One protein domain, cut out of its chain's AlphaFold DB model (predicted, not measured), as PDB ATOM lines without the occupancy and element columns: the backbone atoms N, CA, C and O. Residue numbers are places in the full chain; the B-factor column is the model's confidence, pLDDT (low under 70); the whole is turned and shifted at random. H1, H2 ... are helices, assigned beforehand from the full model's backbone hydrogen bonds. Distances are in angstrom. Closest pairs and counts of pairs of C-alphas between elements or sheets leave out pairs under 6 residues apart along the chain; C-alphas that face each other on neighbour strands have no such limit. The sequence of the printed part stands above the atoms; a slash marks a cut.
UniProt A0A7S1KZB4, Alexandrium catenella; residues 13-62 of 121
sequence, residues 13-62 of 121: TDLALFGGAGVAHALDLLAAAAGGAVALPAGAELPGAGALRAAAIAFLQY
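What this domain is: This is residues 13 to 62 of the 121 residues of a protein of Alexandrium catenella (UniProt A0A7S1KZB4). The model is a loose, open U of chain: a folded stretch, residues 13 to 24, leads into helix H1, a wide loop, residues 34 to 48, swings round from the end of H1, and helix H2 forms the other arm. Residues 53 to 62, of which 53 to 60 belong to H2, stick out from the rest. The printed part has 50 residues, with H1 and then H2 along the chain and no named strand. The class is all helix, with 21 of the 50 residues in named helices, under half. The whole is loose, with a radius of gyration of the C-alphas of 12.9 A, and spans 34 by 25 by 19 A.

How they stand to each other: H1, residues 25 to 33, and H2, residues 49 to 60, are only just apart, with their closest C-alphas 8.5 A from each other. A long link of 15 residues joins them. Residues 53 to 62, of which 53 to 60 belong to H2, stand free. In H1 and H2, every O i to N i+4 pair is within hydrogen-bond range.

Where its parts are: Residues 13 to 24, with no named element, begin at C-alpha 13 (364.717, 327.939, 168.971). H1 runs from His 25 to Ala 33, beginning at C-alpha 25 (360.608, 336.933, 178.502), and measures 12.1 A from first to last C-alpha. Residues 34 to 48 follow with no named element. H2 runs from Ala 49 to Leu 60, measures 16.2 A from first to last C-alpha and ends at C-alpha 60 (379.040, 345.060, 183.797).

The domain as a whole: The C-alphas of Val 38 and Tyr 62 are the two farthest apart, at 34.9 A. The printed part has no cut. The mean pLDDT of the printed part is 75.4, and residues 34 to 48 are under 70.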
ATOM      1  N   THR A  13     366.080 328.242 168.518       92.31
ATOM      2  CA  THR A  13     364.717 327.939 168.971       92.31
ATOM      3  C   THR A  13     364.258 328.796 170.147       92.31
ATOM      4  O   THR A  13     363.062 328.888 170.378       92.31
ATOM      5  N   ASP A  14     365.172 329.452 170.866       89.19
ATOM      6  CA  ASP A  14     364.814 330.326 171.983       89.19
ATOM      7  C   ASP A  14     364.363 331.718 171.502       89.19
ATOM      8  O   ASP A  14     363.757 332.476 172.260       89.19
ATOM      9  N   LEU A  15     364.639 332.080 170.243       89.94
ATOM     10  CA  LEU A  15     364.244 333.367 169.673       89.94
ATOM     11  C   LEU A  15     362.760 333.366 169.292       89.94
ATOM     12  O   LEU A  15     362.258 332.404 168.712       89.94
ATOM     13  N   ALA A  16     362.098 334.507 169.493       88.69
ATOM     14  CA  ALA A  16     360.691 334.700 169.131       88.69
ATOM     15  C   ALA A  16     360.394 334.405 167.647       88.69
ATOM     16  O   ALA A  16     359.344 333.858 167.327       88.69
ATOM     17  N   LEU A  17     361.348 334.682 166.746       92.25
ATOM     18  CA  LEU A  17     361.227 334.375 165.313       92.25
ATOM     19  C   LEU A  17     361.019 332.876 165.032       92.25
ATOM     20  O   LEU A  17     360.401 332.521 164.034       92.25
ATOM     21  N   PHE A  18     361.527 332.004 165.903       93.19
ATOM     22  CA  PHE A  18     361.404 330.551 165.786       93.19
ATOM     23  C   PHE A  18     360.391 329.968 166.790       93.19
ATOM     24  O   PHE A  18     360.431 328.775 167.074       93.19
ATOM     25  N   GLY A  19     359.491 330.801 167.331       90.06
ATOM     26  CA  GLY A  19     358.470 330.393 168.305       90.06
ATOM     27  C   GLY A  19     358.966 330.292 169.752       90.06
ATOM     28  O   GLY A  19     358.239 329.797 170.609       90.06
ATOM     29  N   GLY A  20     360.190 330.744 170.029       90.69
ATOM     30  CA  GLY A  20     360.766 330.772 171.369       90.69
ATOM     31  C   GLY A  20     360.327 331.967 172.213       90.69
ATOM     32  O   GLY A  20     359.622 332.868 171.763       90.69
ATOM     33  N   ALA A  21     360.802 331.994 173.454       86.31
ATOM     34  CA  ALA A  21     360.436 333.003 174.444       86.31
ATOM     35  C   ALA A  21     361.004 334.409 174.145       86.31
ATOM     36  O   ALA A  21     360.410 335.423 174.505       86.31
ATOM     37  N   GLY A  22     362.146 334.496 173.456       87.25
ATOM     38  CA  GLY A  22     362.784 335.760 173.099       87.25
ATOM     39  C   GLY A  22     363.438 336.502 174.273       87.25
ATOM     40  O   GLY A  22     363.504 336.035 175.407       87.25
ATOM     41  N   VAL A  23     363.984 337.686 173.978       83.44
ATOM     42  CA  VAL A  23     364.827 338.447 174.923       83.44
ATOM     43  C   VAL A  23     364.051 339.076 176.081       83.44
ATOM     44  O   VAL A  23     364.619 339.230 177.160       83.44
ATOM     45  N   ALA A  24     362.779 339.423 175.870       79.50
ATOM     46  CA  ALA A  24     361.953 340.130 176.851       79.50
ATOM     47  C   ALA A  24     361.363 339.204 177.927       79.50
ATOM     48  O   ALA A  24     361.026 339.668 179.015       79.50
ATOM     49  N   HIS A  25     361.338 337.892 177.679       82.44
ATOM     50  CA  HIS A  25     360.608 336.933 178.502       82.44
ATOM     51  C   HIS A  25     360.963 336.968 179.992       82.44
ATOM     52  O   HIS A  25     360.088 336.868 180.846       82.44
ATOM     53  N   ALA A  26     362.245 337.134 180.328       81.38
ATOM     54  CA  ALA A  26     362.660 337.193 181.725       81.38
ATOM     55  C   ALA A  26     362.107 338.432 182.453       81.38
ATOM     56  O   ALA A  26     361.819 338.360 183.645       81.38
ATOM     57  N   LEU A  27     361.935 339.551 181.744       77.06
ATOM     58  CA  LEU A  27     361.304 340.755 182.285       77.06
ATOM     59  C   LEU A  27     359.789 340.570 182.406       77.06
ATOM     60  O   LEU A  27     359.217 340.953 183.423       77.06
ATOM     61  N   ASP A  28     359.163 339.919 181.427       76.88
ATOM     62  CA  ASP A  28     357.725 339.628 181.440       76.88
ATOM     63  C   ASP A  28     357.348 338.681 182.592       76.88
ATOM     64  O   ASP A  28     356.356 338.895 183.287       76.88
ATOM     65  N   LEU A  29     358.172 337.662 182.865       77.19
ATOM     66  CA  LEU A  29     357.982 336.761 184.005       77.19
ATOM     67  C   LEU A  29     358.122 337.486 185.346       77.19
ATOM     68  O   LEU A  29     357.344 337.232 186.266       77.19
ATOM     69  N   LEU A  30     359.091 338.397 185.467       75.81
ATOM     70  CA  LEU A  30     359.239 339.231 186.662       75.81
ATOM     71  C   LEU A  30     358.030 340.152 186.859       75.81
ATOM     72  O   LEU A  30     357.576 340.319 187.989       75.81
ATOM     73  N   ALA A  31     357.495 340.712 185.770       72.88
ATOM     74  CA  ALA A  31     356.281 341.522 185.780       72.88
ATOM     75  C   ALA A  31     355.087 340.741 186.335       72.88
ATOM     76  O   ALA A  31     354.413 341.197 187.262       72.88
ATOM     77  N   ALA A  32     354.876 339.536 185.803       72.94
ATOM     78  CA  ALA A  32     353.807 338.641 186.226       72.94
ATOM     79  C   ALA A  32     353.970 338.208 187.693       72.94
ATOM     80  O   ALA A  32     353.005 338.243 188.457       72.94
ATOM     81  N   ALA A  33     355.188 337.848 188.115       70.88
ATOM     82  CA  ALA A  33     355.479 337.420 189.487       70.88
ATOM     83  C   ALA A  33     355.299 338.540 190.527       70.88
ATOM     84  O   ALA A  33     354.965 338.261 191.677       70.88
ATOM     85  N   ALA A  34     355.472 339.804 190.133       68.12
ATOM     86  CA  ALA A  34     355.227 340.967 190.986       68.12
ATOM     87  C   ALA A  34     353.729 341.294 191.174       68.12
ATOM     88  O   ALA A  34     353.394 342.323 191.759       68.12
ATOM     89  N   GLY A  35     352.819 340.443 190.681       65.50
ATOM     90  CA  GLY A  35     351.371 340.663 190.735       65.50
ATOM     91  C   GLY A  35     350.831 341.517 189.584       65.50
ATOM     92  O   GLY A  35     349.646 341.844 189.567       65.50
ATOM     93  N   GLY A  36     351.673 341.864 188.605       58.25
ATOM     94  CA  GLY A  36     351.279 342.553 187.381       58.25
ATOM     95  C   GLY A  36     350.684 341.580 186.369       58.25
ATOM     96  O   GLY A  36     351.348 341.190 185.417       58.25
ATOM     97  N   ALA A  37     349.423 341.187 186.547       49.06
ATOM     98  CA  ALA A  37     348.700 340.350 185.584       49.06
ATOM     99  C   ALA A  37     348.242 341.102 184.312       49.06
ATOM    100  O   ALA A  37     347.369 340.623 183.595       49.06
ATOM    101  N   VAL A  38     348.775 342.287 184.010       52.47
ATOM    102  CA  VAL A  38     348.286 343.114 182.901       52.47
ATOM    103  C   VAL A  38     349.470 343.678 182.141       52.47
ATOM    104  O   VAL A  38     350.381 344.237 182.749       52.47
ATOM    105  N   ALA A  39     349.433 343.517 180.816       54.66
ATOM    106  CA  ALA A  39     350.309 344.186 179.867       54.66
ATOM    107  C   ALA A  39     350.602 345.612 180.350       54.66
ATOM    108  O   ALA A  39     349.691 346.438 180.451       54.66
ATOM    109  N   LEU A  40     351.858 345.876 180.711       54.22
ATOM    110  CA  LEU A  40     352.264 347.213 181.112       54.22
ATOM    111  C   LEU A  40     351.956 348.160 179.949       54.22
ATOM    112  O   LEU A  40     352.370 347.874 178.820       54.22
ATOM    113  N   PRO A  41     351.211 349.254 180.180       54.44
ATOM    114  CA  PRO A  41     350.964 350.227 179.133       54.44
ATOM    115  C   PRO A  41     352.302 350.719 178.579       54.44
ATOM    116  O   PRO A  41     353.294 350.801 179.307       54.44
ATOM    117  N   ALA A  42     352.337 351.026 177.282       51.38
ATOM    118  CA  ALA A  42     353.545 351.510 176.628       51.38
ATOM    119  C   ALA A  42     354.122 352.707 177.409       51.38
ATOM    120  O   ALA A  42     353.482 353.752 177.511       51.38
ATOM    121  N   GLY A  43     355.311 352.531 177.992       55.28
ATOM    122  CA  GLY A  43     355.987 353.544 178.810       55.28
ATOM    123  C   GLY A  43     355.887 353.366 180.330       55.28
ATOM    124  O   GLY A  43     356.542 354.115 181.050       55.28
ATOM    125  N   ALA A  44     355.135 352.386 180.844       58.50
ATOM    126  CA  ALA A  44     355.143 352.064 182.270       58.50
ATOM    127  C   ALA A  44     356.394 351.257 182.642       58.50
ATOM    128  O   ALA A  44     356.646 350.175 182.107       58.50
ATOM    129  N   GLU A  45     357.187 351.793 183.570       61.62
ATOM    130  CA  GLU A  45     358.377 351.118 184.075       61.62
ATOM    131  C   GLU A  45     357.972 350.027 185.077       61.62
ATOM    132  O   GLU A  45     357.208 350.262 186.014       61.62
ATOM    133  N   LEU A  46     358.493 348.817 184.876       65.75
ATOM    134  CA  LEU A  46     358.338 347.695 185.800       65.75
ATOM    135  C   LEU A  46     358.769 348.103 187.220       65.75
ATOM    136  O   LEU A  46     359.872 348.640 187.374       65.75
ATOM    137  N   PRO A  47     357.986 347.807 188.276       65.50
ATOM    138  CA  PRO A  47     358.450 347.981 189.646       65.50
ATOM    139  C   PRO A  47     359.782 347.246 189.852       65.50
ATOM    140  O   PRO A  47     359.869 346.029 189.714       65.50
ATOM    141  N   GLY A  48     360.851 347.996 190.132       67.81
ATOM    142  CA  GLY A  48     362.200 347.445 190.288       67.81
ATOM    143  C   GLY A  48     363.032 347.323 189.004       67.81
ATOM    144  O   GLY A  48     364.196 346.932 189.103       67.81
ATOM    145  N   ALA A  49     362.532 347.719 187.826       73.12
ATOM    146  CA  ALA A  49     363.332 347.748 186.594       73.12
ATOM    147  C   ALA A  49     364.524 348.705 186.686       73.12
ATOM    148  O   ALA A  49     365.631 348.317 186.316       73.12
ATOM    149  N   GLY A  50     364.354 349.888 187.281       75.19
ATOM    150  CA  GLY A  50     365.474 350.778 187.590       75.19
ATOM    151  C   GLY A  50     366.533 350.112 188.481       75.19
ATOM    152  O   GLY A  50     367.731 350.257 188.239       75.19
ATOM    153  N   ALA A  51     366.115 349.299 189.459       75.56
ATOM    154  CA  ALA A  51     367.027 348.571 190.343       75.56
ATOM    155  C   ALA A  51     367.744 347.408 189.630       75.56
ATOM    156  O   ALA A  51     368.934 347.198 189.861       75.56
ATOM    157  N   LEU A  52     367.050 346.678 188.751       77.19
ATOM    158  CA  LEU A  52     367.631 345.621 187.914       77.19
ATOM    159  C   LEU A  52     368.618 346.198 186.898       77.19
ATOM    160  O   LEU A  52     369.719 345.674 186.739       77.19
ATOM    161  N   ARG A  53     368.264 347.320 186.265       81.94
ATOM    162  CA  ARG A  53     369.138 348.050 185.345       81.94
ATOM    163  C   ARG A  53     370.385 348.555 186.063       81.94
ATOM    164  O   ARG A  53     371.486 348.349 185.564       81.94
ATOM    165  N   ALA A  54     370.236 349.160 187.240       83.31
ATOM    166  CA  ALA A  54     371.366 349.615 188.045       83.31
ATOM    167  C   ALA A  54     372.275 348.451 188.475       83.31
ATOM    168  O   ALA A  54     373.494 348.570 188.387       83.31
ATOM    169  N   ALA A  55     371.704 347.310 188.879       84.19
ATOM    170  CA  ALA A  55     372.469 346.113 189.229       84.19
ATOM    171  C   ALA A  55     373.233 345.539 188.025       84.19
ATOM    172  O   ALA A  55     374.408 345.198 188.157       84.19
ATOM    173  N   ALA A  56     372.600 345.482 186.849       84.94
ATOM    174  CA  ALA A  56     373.241 345.043 185.614       84.94
ATOM    175  C   ALA A  56     374.382 345.981 185.199       84.94
ATOM    176  O   ALA A  56     375.474 345.507 184.898       84.94
ATOM    177  N   ILE A  57     374.166 347.300 185.240       85.69
ATOM    178  CA  ILE A  57     375.204 348.294 184.937       85.69
ATOM    179  C   ILE A  57     376.373 348.155 185.914       85.69
ATOM    180  O   ILE A  57     377.509 348.045 185.473       85.69
ATOM    181  N   ALA A  58     376.106 348.093 187.220       85.31
ATOM    182  CA  ALA A  58     377.148 347.954 188.233       85.31
ATOM    183  C   ALA A  58     377.951 346.650 188.078       85.31
ATOM    184  O   ALA A  58     379.162 346.650 188.277       85.31
ATOM    185  N   PHE A  59     377.295 345.547 187.702       84.69
ATOM    186  CA  PHE A  59     377.972 344.282 187.417       84.69
ATOM    187  C   PHE A  59     378.832 344.355 186.150       84.69
ATOM    188  O   PHE A  59     379.977 343.918 186.165       84.69
ATOM    189  N   LEU A  60     378.311 344.929 185.063       85.00
ATOM    190  CA  LEU A  60     379.040 345.060 183.797       85.00
ATOM    191  C   LEU A  60     380.199 346.060 183.884       85.00
ATOM    192  O   LEU A  60     381.206 345.895 183.206       85.00
ATOM    193  N   GLN A  61     380.062 347.085 184.722       85.94
ATOM    194  CA  GLN A  61     381.107 348.062 185.022       85.94
ATOM    195  C   GLN A  61     382.052 347.600 186.132       85.94
ATOM    196  O   GLN A  61     382.944 348.365 186.499       85.94
ATOM    197  N   TYR A  62     381.861 346.398 186.694       77.38
ATOM    198  CA  TYR A  62     382.708 345.907 187.772       77.38
ATOM    199  C   TYR A  62     384.168 345.980 187.314       77.38
ATOM    200  O   TYR A  62     384.518 345.325 186.326       77.38
TER     201      TYR A  62